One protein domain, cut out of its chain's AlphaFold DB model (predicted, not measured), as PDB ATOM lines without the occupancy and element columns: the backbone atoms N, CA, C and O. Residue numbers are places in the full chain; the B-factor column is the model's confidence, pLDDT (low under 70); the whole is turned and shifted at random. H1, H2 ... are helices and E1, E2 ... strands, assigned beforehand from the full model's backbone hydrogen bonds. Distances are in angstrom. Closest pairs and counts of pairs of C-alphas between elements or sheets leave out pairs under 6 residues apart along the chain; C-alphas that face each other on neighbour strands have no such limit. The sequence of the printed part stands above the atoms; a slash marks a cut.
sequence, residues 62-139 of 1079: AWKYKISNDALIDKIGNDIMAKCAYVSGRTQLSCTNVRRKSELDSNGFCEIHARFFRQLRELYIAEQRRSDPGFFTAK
ATOM      1  N   ALA A  62      -0.391 -19.231 248.516       49.88
ATOM      2  CA  ALA A  62       0.441 -18.475 247.556       49.88
ATOM      3  C   ALA A  62      -0.259 -17.297 246.823       49.88
ATOM      4  O   ALA A  62       0.096 -16.935 245.703       49.88
ATOM      5  N   TRP A  63      -1.267 -16.703 247.463       48.97
ATOM      6  CA  TRP A  63      -2.178 -15.687 246.923       48.97
ATOM      7  C   TRP A  63      -1.862 -14.271 247.435       48.97
ATOM      8  O   TRP A  63      -2.577 -13.326 247.117       48.97
ATOM      9  N   LYS A  64      -0.826 -14.111 248.276       48.12
ATOM     10  CA  LYS A  64      -0.534 -12.845 248.978       48.12
ATOM     11  C   LYS A  64       0.611 -12.007 248.400       48.12
ATOM     12  O   LYS A  64       0.889 -10.941 248.936       48.12
ATOM     13  N   TYR A  65       1.216 -12.440 247.294       51.59
ATOM     14  CA  TYR A  65       2.178 -11.644 246.527       51.59
ATOM     15  C   TYR A  65       1.486 -10.943 245.351       51.59
ATOM     16  O   TYR A  65       1.753 -11.247 244.190       51.59
ATOM     17  N   LYS A  66       0.597  -9.985 245.653       56.62
ATOM     18  CA  LYS A  66       0.296  -8.917 244.689       56.62
ATOM     19  C   LYS A  66       1.542  -8.033 244.608       56.62
ATOM     20  O   LYS A  66       1.766  -7.206 245.487       56.62
ATOM     21  N   ILE A  67       2.373  -8.254 243.593       64.62
ATOM     22  CA  ILE A  67       3.462  -7.339 243.244       64.62
ATOM     23  C   ILE A  67       2.804  -6.191 242.473       64.62
ATOM     24  O   ILE A  67       2.612  -6.285 241.268       64.62
ATOM     25  N   SER A  68       2.370  -5.155 243.192       61.44
ATOM     26  CA  SER A  68       1.550  -4.063 242.636       61.44
ATOM     27  C   SER A  68       2.298  -3.104 241.703       61.44
ATOM     28  O   SER A  68       1.670  -2.219 241.136       61.44
ATOM     29  N   ASN A  69       3.618  -3.258 241.564       67.81
ATOM     30  CA  ASN A  69       4.458  -2.431 240.706       67.81
ATOM     31  C   ASN A  69       5.059  -3.315 239.610       67.81
ATOM     32  O   ASN A  69       5.916  -4.144 239.920       67.81
ATOM     33  N   ASP A  70       4.706  -3.100 238.340       73.88
ATOM     34  CA  ASP A  70       5.420  -3.744 237.228       73.88
ATOM     35  C   ASP A  70       6.919  -3.340 237.237       73.88
ATOM     36  O   ASP A  70       7.782  -4.190 237.048       73.88
ATOM     37  N   ALA A  71       7.249  -2.125 237.703       76.31
ATOM     38  CA  ALA A  71       8.621  -1.656 237.967       76.31
ATOM     39  C   ALA A  71       9.403  -2.422 239.071       76.31
ATOM     40  O   ALA A  71      10.560  -2.094 239.356       76.31
ATOM     41  N   LEU A  72       8.792  -3.408 239.745       73.56
ATOM     42  CA  LEU A  72       9.502  -4.398 240.571       73.56
ATOM     43  C   LEU A  72       9.851  -5.673 239.790       73.56
ATOM     44  O   LEU A  72      10.796  -6.355 240.168       73.56
ATOM     45  N   ILE A  73       9.123  -5.982 238.714       74.50
ATOM     46  CA  ILE A  73       9.413  -7.099 237.806       74.50
ATOM     47  C   ILE A  73      10.708  -6.779 237.048       74.50
ATOM     48  O   ILE A  73      11.673  -7.534 237.166       74.50
ATOM     49  N   ASP A  74      10.786  -5.588 236.439       79.62
ATOM     50  CA  ASP A  74      11.983  -5.100 235.733       79.62
ATOM     51  C   ASP A  74      13.247  -5.149 236.610       79.62
ATOM     52  O   ASP A  74      14.322  -5.544 236.165       79.62
ATOM     53  N   LYS A  75      13.110  -4.796 237.897       78.69
ATOM     54  CA  LYS A  75      14.217  -4.766 238.873       78.69
ATOM     55  C   LYS A  75      14.622  -6.132 239.426       78.69
ATOM     56  O   LYS A  75      15.723  -6.254 239.954       78.69
ATOM     57  N   ILE A  76      13.752  -7.139 239.350       76.69
ATOM     58  CA  ILE A  76      14.053  -8.517 239.781       76.69
ATOM     59  C   ILE A  76      14.694  -9.329 238.638       76.69
ATOM     60  O   ILE A  76      15.227 -10.415 238.870       76.69
ATOM     61  N   GLY A  77      14.714  -8.769 237.426       76.31
ATOM     62  CA  GLY A  77      15.281  -9.383 236.235       76.31
ATOM     63  C   GLY A  77      14.228 -10.195 235.492       76.31
ATOM     64  O   GLY A  77      13.770 -11.242 235.963       76.31
ATOM     65  N   ASN A  78      13.909  -9.736 234.279       75.25
ATOM     66  CA  ASN A  78      12.933 -10.348 233.370       75.25
ATOM     67  C   ASN A  78      13.325 -11.766 232.897       75.25
ATOM     68  O   ASN A  78      12.577 -12.398 232.153       75.25
ATOM     69  N   ASP A  79      14.465 -12.300 233.347       80.69
ATOM     70  CA  ASP A  79      14.903 -13.679 233.128       80.69
ATOM     71  C   ASP A  79      14.329 -14.681 234.132       80.69
ATOM     72  O   ASP A  79      14.000 -15.803 233.750       80.69
ATOM     73  N   ILE A  80      14.164 -14.290 235.398       90.50
ATOM     74  CA  ILE A  80      13.751 -15.211 236.469       90.50
ATOM     75  C   ILE A  80      12.226 -15.259 236.590       90.50
ATOM     76  O   ILE A  80      11.642 -16.337 236.732       90.50
ATOM     77  N   MET A  81      11.581 -14.092 236.540       93.75
ATOM     78  CA  MET A  81      10.149 -13.916 236.781       93.75
ATOM     79  C   MET A  81       9.416 -13.544 235.491       93.75
ATOM     80  O   MET A  81       9.950 -12.828 234.650       93.75
ATOM     81  N   ALA A  82       8.177 -14.008 235.348       94.44
ATOM     82  CA  ALA A  82       7.293 -13.660 234.242       94.44
ATOM     83  C   ALA A  82       5.835 -13.530 234.713       94.44
ATOM     84  O   ALA A  82       5.384 -14.204 235.646       94.44
ATOM     85  N   LYS A  83       5.099 -12.629 234.059       95.94
ATOM     86  CA  LYS A  83       3.658 -12.411 234.247       95.94
ATOM     87  C   LYS A  83       2.889 -13.494 233.487       95.94
ATOM     88  O   LYS A  83       3.286 -13.881 232.393       95.94
ATOM     89  N   CYS A  84       1.808 -13.999 234.070       97.62
ATOM     90  CA  CYS A  84       0.969 -15.016 233.442       97.62
ATOM     91  C   CYS A  84       0.323 -14.486 232.149       97.62
ATOM     92  O   CYS A  84      -0.414 -13.503 232.189       97.62
ATOM     93  N   ALA A  85       0.537 -15.181 231.029       97.25
ATOM     94  CA  ALA A  85       0.097 -14.784 229.686       97.25
ATOM     95  C   ALA A  85      -1.432 -14.836 229.457       97.25
ATOM     96  O   ALA A  85      -1.912 -14.549 228.364       97.25
ATOM     97  N   TYR A  86      -2.221 -15.213 230.466       97.69
ATOM     98  CA  TYR A  86      -3.677 -15.262 230.349       97.69
ATOM     99  C   TYR A  86      -4.289 -13.857 230.314       97.69
ATOM    100  O   TYR A  86      -4.112 -13.075 231.252       97.69
ATOM    101  N   VAL A  87      -5.094 -13.592 229.285       97.19
ATOM    102  CA  VAL A  87      -5.982 -12.428 229.185       97.19
ATOM    103  C   VAL A  87      -7.430 -12.914 229.161       97.19
ATOM    104  O   VAL A  87      -7.781 -13.841 228.434       97.19
ATOM    105  N   SER A  88      -8.286 -12.305 229.979       94.81
ATOM    106  CA  SER A  88      -9.702 -12.667 230.075       94.81
ATOM    107  C   SER A  88     -10.490 -12.149 228.871       94.81
ATOM    108  O   SER A  88     -10.812 -10.967 228.818       94.81
ATOM    109  N   GLY A  89     -10.902 -13.018 227.944       91.25
ATOM    110  CA  GLY A  89     -11.709 -12.611 226.780       91.25
ATOM    111  C   GLY A  89     -13.037 -11.903 227.117       91.25
ATOM    112  O   GLY A  89     -13.561 -11.155 226.299       91.25
ATOM    113  N   ARG A  90     -13.580 -12.069 228.337       88.50
ATOM    114  CA  ARG A  90     -14.805 -11.363 228.766       88.50
ATOM    115  C   ARG A  90     -14.558  -9.911 229.196       88.50
ATOM    116  O   ARG A  90     -15.487  -9.114 229.059       88.50
ATOM    117  N   THR A  91     -13.379  -9.605 229.748       92.12
ATOM    118  CA  THR A  91     -13.065  -8.336 230.444       92.12
ATOM    119  C   THR A  91     -11.776  -7.656 229.971       92.12
ATOM    120  O   THR A  91     -11.417  -6.620 230.511       92.12
ATOM    121  N   GLN A  92     -11.045  -8.261 229.031       92.38
ATOM    122  CA  GLN A  92      -9.734  -7.850 228.501       92.38
ATOM    123  C   GLN A  92      -8.606  -7.675 229.546       92.38
ATOM    124  O   GLN A  92      -7.471  -7.356 229.198       92.38
ATOM    125  N   LEU A  93      -8.862  -7.970 230.826       93.56
ATOM    126  CA  LEU A  93      -7.861  -7.893 231.890       93.56
ATOM    127  C   LEU A  93      -6.836  -9.034 231.788       93.56
ATOM    128  O   LEU A  93      -7.201 -10.214 231.735       93.56
ATOM    129  N   SER A  94      -5.551  -8.677 231.822       96.25
ATOM    130  CA  SER A  94      -4.435  -9.623 231.922       96.25
ATOM    131  C   SER A  94      -4.253 -10.148 233.349       96.25
ATOM    132  O   SER A  94      -4.585  -9.492 234.341       96.25
ATOM    133  N   CYS A  95      -3.718 -11.361 233.480       96.56
ATOM    134  CA  CYS A  95      -3.484 -11.969 234.779       96.56
ATOM    135  C   CYS A  95      -2.317 -11.293 235.520       96.56
ATOM    136  O   CYS A  95      -1.159 -11.378 235.120       96.56
ATOM    137  N   THR A  96      -2.601 -10.703 236.682       95.94
ATOM    138  CA  THR A  96      -1.591 -10.063 237.544       95.94
ATOM    139  C   THR A  96      -0.735 -11.048 238.356       95.94
ATOM    140  O   THR A  96       0.039 -10.623 239.211       95.94
ATOM    141  N   ASN A  97      -0.870 -12.365 238.149       95.31
ATOM    142  CA  ASN A  97      -0.018 -13.347 238.820       95.31
ATOM    143  C   ASN A  97       1.352 -13.399 238.141       95.31
ATOM    144  O   ASN A  97       1.476 -13.876 237.013       95.31
ATOM    145  N   VAL A  98       2.379 -12.971 238.872       95.12
ATOM    146  CA  VAL A  98       3.783 -13.193 238.514       95.12
ATOM    147  C   VAL A  98       4.256 -14.505 239.156       95.12
ATOM    148  O   VAL A  98       3.937 -14.811 240.314       95.12
ATOM    149  N   ARG A  99       4.996 -15.305 238.388       95.81
ATOM    150  CA  ARG A  99       5.606 -16.587 238.784       95.81
ATOM    151  C   ARG A  99       7.026 -16.652 238.226       95.81
ATOM    152  O   ARG A  99       7.404 -15.805 237.418       95.81
ATOM    153  N   ARG A 100       7.824 -17.643 238.630       95.38
ATOM    154  CA  ARG A 100       9.080 -17.924 237.913       95.38
ATOM    155  C   ARG A 100       8.776 -18.454 236.513       95.38
ATOM    156  O   ARG A 100       7.769 -19.136 236.337       95.38
ATOM    157  N   LYS A 101       9.662 -18.237 235.533       95.56
ATOM    158  CA  LYS A 101       9.497 -18.840 234.188       95.56
ATOM    159  C   LYS A 101       9.365 -20.371 234.243       95.56
ATOM    160  O   LYS A 101       8.618 -20.940 233.464       95.56
ATOM    161  N   SER A 102      10.013 -21.016 235.217       95.31
ATOM    162  CA  SER A 102       9.928 -22.461 235.493       95.31
ATOM    163  C   SER A 102       8.682 -22.915 236.277       95.31
ATOM    164  O   SER A 102       8.544 -24.101 236.559       95.31
ATOM    165  N   GLU A 103       7.834 -21.987 236.728       95.62
ATOM    166  CA  GLU A 103       6.582 -22.248 237.464       95.62
ATOM    167  C   GLU A 103       5.335 -21.949 236.615       95.62
ATOM    168  O   GLU A 103       4.219 -22.299 237.007       95.62
ATOM    169  N   LEU A 104       5.516 -21.288 235.469       97.12
ATOM    170  CA  LEU A 104       4.507 -21.193 234.425       97.12
ATOM    171  C   LEU A 104       4.485 -22.494 233.611       97.12
ATOM    172  O   LEU A 104       5.493 -23.188 233.479       97.12
ATOM    173  N   ASP A 105       3.325 -22.811 233.046       96.88
ATOM    174  CA  ASP A 105       3.192 -23.800 231.980       96.88
ATOM    175  C   ASP A 105       4.002 -23.363 230.742       96.88
ATOM    176  O   ASP A 105       4.282 -22.179 230.552       96.88
ATOM    177  N   SER A 106       4.302 -24.317 229.863       95.94
ATOM    178  CA  SER A 106       4.850 -24.141 228.510       95.94
ATOM    179  C   SER A 106       4.266 -22.947 227.735       95.94
ATOM    180  O   SER A 106       4.997 -22.231 227.059       95.94
ATOM    181  N   ASN A 107       2.965 -22.689 227.896       96.38
ATOM    182  CA  ASN A 107       2.221 -21.593 227.265       96.38
ATOM    183  C   ASN A 107       2.228 -20.270 228.071       96.38
ATOM    184  O   ASN A 107       1.404 -19.390 227.834       96.38
ATOM    185  N   GLY A 108       3.089 -20.129 229.083       97.06
ATOM    186  CA  GLY A 108       3.176 -18.935 229.933       97.06
ATOM    187  C   GLY A 108       2.047 -18.780 230.963       97.06
ATOM    188  O   GLY A 108       1.872 -17.695 231.524       97.06
ATOM    189  N   PHE A 109       1.262 -19.827 231.243       97.75
ATOM    190  CA  PHE A 109       0.125 -19.757 232.173       97.75
ATOM    191  C   PHE A 109       0.489 -20.166 233.605       97.75
ATOM    192  O   PHE A 109       1.148 -21.174 233.831       97.75
ATOM    193  N   CYS A 110       0.000 -19.419 234.600       97.81
ATOM    194  CA  CYS A 110       0.139 -19.789 236.009       97.81
ATOM    195  C   CYS A 110      -0.779 -20.963 236.391       97.81
ATOM    196  O   CYS A 110      -1.747 -21.283 235.695       97.81
ATOM    197  N   GLU A 111      -0.534 -21.556 237.558       96.31
ATOM    198  CA  GLU A 111      -1.162 -22.792 238.033       96.31
ATOM    199  C   GLU A 111      -2.699 -22.736 238.135       96.31
ATOM    200  O   GLU A 111      -3.370 -23.767 238.091       96.31
ATOM    201  N   ILE A 112      -3.263 -21.530 238.250       96.31
ATOM    202  CA  ILE A 112      -4.710 -21.275 238.249       96.31
ATOM    203  C   ILE A 112      -5.277 -21.381 236.826       96.31
ATOM    204  O   ILE A 112      -6.259 -22.091 236.611       96.31
ATOM    205  N   HIS A 113      -4.647 -20.735 235.841       97.12
ATOM    206  CA  HIS A 113      -5.141 -20.736 234.462       97.12
ATOM    207  C   HIS A 113      -4.829 -22.040 233.724       97.12
ATOM    208  O   HIS A 113      -5.680 -22.518 232.983       97.12
ATOM    209  N   ALA A 114      -3.712 -22.710 234.027       96.00
ATOM    210  CA  ALA A 114      -3.460 -24.073 233.548       96.00
ATOM    211  C   ALA A 114      -4.542 -25.074 234.022       96.00
ATOM    212  O   ALA A 114      -4.958 -25.957 233.270       96.00
ATOM    213  N   ARG A 115      -5.063 -24.917 235.252       94.94
ATOM    214  CA  ARG A 115      -6.217 -25.696 235.746       94.94
ATOM    215  C   ARG A 115      -7.525 -25.296 235.063       94.94
ATOM    216  O   ARG A 115      -8.294 -26.179 234.704       94.94
ATOM    217  N   PHE A 116      -7.758 -24.001 234.854       95.38
ATOM    218  CA  PHE A 116      -8.944 -23.502 234.152       95.38
ATOM    219  C   PHE A 116      -9.015 -24.010 232.702       95.38
ATOM    220  O   PHE A 116     -10.039 -24.556 232.305       95.38
ATOM    221  N   PHE A 117      -7.920 -23.940 231.938       94.31
ATOM    222  CA  PHE A 117      -7.864 -24.496 230.581       94.31
ATOM    223  C   PHE A 117      -8.032 -26.017 230.553       94.31
ATOM    224  O   PHE A 117      -8.669 -26.539 229.639       94.31
ATOM    225  N   ARG A 118      -7.530 -26.737 231.565       93.81
ATOM    226  CA  ARG A 118      -7.799 -28.174 231.703       93.81
ATOM    227  C   ARG A 118      -9.288 -28.448 231.924       93.81
ATOM    228  O   ARG A 118      -9.843 -29.270 231.208       93.81
ATOM    229  N   GLN A 119      -9.939 -27.711 232.823       94.06
ATOM    230  CA  GLN A 119     -11.385 -27.817 233.055       94.06
ATOM    231  C   GLN A 119     -12.205 -27.433 231.815       94.06
ATOM    232  O   GLN A 119     -13.194 -28.093 231.521       94.06
ATOM    233  N   LEU A 120     -11.788 -26.419 231.049       91.31
ATOM    234  CA  LEU A 120     -12.415 -26.089 229.765       91.31
ATOM    235  C   LEU A 120     -12.245 -27.215 228.738       91.31
ATOM    236  O   LEU A 120     -13.208 -27.532 228.050       91.31
ATOM    237  N   ARG A 121     -11.072 -27.857 228.656       90.75
ATOM    238  CA  ARG A 121     -10.849 -29.018 227.776       90.75
ATOM    239  C   ARG A 121     -11.675 -30.232 228.215       90.75
ATOM    240  O   ARG A 121     -12.262 -30.892 227.369       90.75
ATOM    241  N   GLU A 122     -11.749 -30.509 229.515       89.44
ATOM    242  CA  GLU A 122     -12.584 -31.575 230.087       89.44
ATOM    243  C   GLU A 122     -14.076 -31.332 229.802       89.44
ATOM    244  O   GLU A 122     -14.776 -32.256 229.394       89.44
ATOM    245  N   LEU A 123     -14.552 -30.088 229.939       85.75
ATOM    246  CA  LEU A 123     -15.921 -29.695 229.590       85.75
ATOM    247  C   LEU A 123     -16.181 -29.741 228.080       85.75
ATOM    248  O   LEU A 123     -17.233 -30.222 227.682       85.75
ATOM    249  N   TYR A 124     -15.235 -29.302 227.245       87.62
ATOM    250  CA  TYR A 124     -15.339 -29.395 225.787       87.62
ATOM    251  C   TYR A 124     -15.441 -30.854 225.331       87.62
ATOM    252  O   TYR A 124     -16.357 -31.192 224.595       87.62
ATOM    253  N   ILE A 125     -14.583 -31.746 225.841       83.44
ATOM    254  CA  ILE A 125     -14.659 -33.188 225.556       83.44
ATOM    255  C   ILE A 125     -15.979 -33.780 226.077       83.44
ATOM    256  O   ILE A 125     -16.576 -34.627 225.417       83.44
ATOM    257  N   ALA A 126     -16.462 -33.346 227.245       77.19
ATOM    258  CA  ALA A 126     -17.735 -33.808 227.797       77.19
ATOM    259  C   ALA A 126     -18.965 -33.297 227.024       77.19
ATOM    260  O   ALA A 126     -19.979 -33.992 227.015       77.19
ATOM    261  N   GLU A 127     -18.889 -32.124 226.388       80.25
ATOM    262  CA  GLU A 127     -19.956 -31.577 225.543       80.25
ATOM    263  C   GLU A 127     -19.891 -32.131 224.119       80.25
ATOM    264  O   GLU A 127     -20.920 -32.510 223.574       80.25
ATOM    265  N   GLN A 128     -18.694 -32.321 223.561       79.88
ATOM    266  CA  GLN A 128     -18.497 -33.059 222.315       79.88
ATOM    267  C   GLN A 128     -19.107 -34.469 222.426       79.88
ATOM    268  O   GLN A 128     -19.966 -34.825 221.630       79.88
ATOM    269  N   ARG A 129     -18.827 -35.205 223.513       75.06
ATOM    270  CA  ARG A 129     -19.467 -36.501 223.848       75.06
ATOM    271  C   ARG A 129     -20.987 -36.448 224.112       75.06
ATOM    272  O   ARG A 129     -21.578 -37.482 224.425       75.06
ATOM    273  N   ARG A 130     -21.627 -35.274 224.071       71.56
ATOM    274  CA  ARG A 130     -23.094 -35.100 224.145       71.56
ATOM    275  C   ARG A 130     -23.699 -34.653 222.816       71.56
ATOM    276  O   ARG A 130     -24.874 -34.944 222.591       71.56
ATOM    277  N   SER A 131     -22.928 -33.921 222.016       65.75
ATOM    278  CA  SER A 131     -23.331 -33.359 220.727       65.75
ATOM    279  C   SER A 131     -23.046 -34.296 219.559       65.75
ATOM    280  O   SER A 131     -23.849 -34.330 218.634       65.75
ATOM    281  N   ASP A 132     -21.958 -35.074 219.610       72.88
ATOM    282  CA  ASP A 132     -21.660 -36.098 218.606       72.88
ATOM    283  C   ASP A 132     -22.771 -37.169 218.627       72.88
ATOM    284  O   ASP A 132     -22.931 -37.866 219.635       72.88
ATOM    285  N   PRO A 133     -23.551 -37.333 217.541       51.16
ATOM    286  CA  PRO A 133     -24.779 -38.133 217.533       51.16
ATOM    287  C   PRO A 133     -24.527 -39.645 217.369       51.16
ATOM    288  O   PRO A 133     -25.377 -40.354 216.844       51.16
ATOM    289  N   GLY A 134     -23.350 -40.130 217.785       51.53
ATOM    290  CA  GLY A 134     -22.866 -41.507 217.601       51.53
ATOM    291  C   GLY A 134     -21.777 -41.662 216.529       51.53
ATOM    292  O   GLY A 134     -21.009 -42.616 216.579       51.53
ATOM    293  N   PHE A 135     -21.638 -40.705 215.605       46.84
ATOM    294  CA  PHE A 135     -20.780 -40.881 214.421       46.84
ATOM    295  C   PHE A 135     -19.266 -40.798 214.679       46.84
ATOM    296  O   PHE A 135     -18.488 -41.445 213.978       46.84
ATOM    297  N   PHE A 136     -18.814 -40.039 215.684       48.78
ATOM    298  CA  PHE A 136     -17.397 -40.034 216.054       48.78
ATOM    299  C   PHE A 136     -17.058 -41.233 216.939       48.78
ATOM    300  O   PHE A 136     -17.176 -41.194 218.166       48.78
ATOM    301  N   THR A 137     -16.557 -42.286 216.290       43.75
ATOM    302  CA  THR A 137     -16.066 -43.540 216.877       43.75
ATOM    303  C   THR A 137     -14.762 -43.365 217.666       43.75
ATOM    304  O   THR A 137     -13.771 -44.070 217.452       43.75
ATOM    305  N   ALA A 138     -14.757 -42.450 218.635       45.56
ATOM    306  CA  ALA A 138     -13.835 -42.480 219.759       45.56
ATOM    307  C   ALA A 138     -14.177 -43.708 220.617       45.56
ATOM    308  O   ALA A 138     -14.864 -43.580 221.632       45.56
ATOM    309  N   LYS A 139     -13.745 -44.897 220.156       47.81
ATOM    310  CA  LYS A 139     -14.041 -46.205 220.757       47.81
ATOM    311  C   LYS A 139     -13.898 -46.119 222.273       47.81
ATOM    312  O   LYS A 139     -12.785 -45.989 222.789       47.81
TER     313      LYS A 139
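AT A GLANCE: This is residues 62 to 139 of the 1079 residues of the protein "zf-C3Hc3H domain-containing protein" of Syphacia muris (UniProt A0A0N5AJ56). One long helix, H2, runs out as an arm from a small, loose head, in which two short strands, E1 and E2, form a hairpin and a short helix, H1, lies near E1. The hairpin's loop is long, and its residues 88 to 93 stick out. The printed part has 78 residues, with two named helices and two named strands in the order H1, E1, E2, H2; the sheet, E1 - E2, is antiparallel. Under half of the residues, 34, are in named elements, and the class is mostly helix. The whole is only just extended, close to loose, with a radius of gyration of the C-alphas of 17.4 A and spans of 56 by 26 by 19 A.

HOW THE PARTS SIT: A tight link joins H1, residues 70 to 76, to E1, residues 81 to 83; their closest C-alphas, those of Ile 73 and Met 81, are 6.9 A apart. E1 and E2, residues 98 to 100, are a hairpin, antiparallel at 142 degrees, with N 82 and O 99 2.8 A apart and N 99 and O 82 3.0 A apart, both within hydrogen-bond range. H1 and E2 are only just apart, at 8.3 A. H2, residues 111 to 131, is apart from H1 and E1. Of the O i to N i+4 pairs, 2 of 3 in H1 and 16 of 17 in H2 are within hydrogen-bond range.

IN THESE COORDINATES: H1 begins at C-alpha 70, (5.420, -3.744, 237.228), and is 10.2 A long. E1 and E2 are each 7.1 A long. H2 is 30.0 A long and ends at C-alpha 131, (-23.331, -33.359, 220.727).

THE WHOLE: The two C-alphas farthest apart, those of Lys 75 and Gly 134, are 56.4 A apart. The printed part has no cut. The link from E1 to E2 is long, 14 residues. Residues 118 to 127 of H2 and residues 130 to 135 stand free. Mean pLDDT of the printed part is 82.2; residues 62 to 69, 131 and 133 to 139 are under 70.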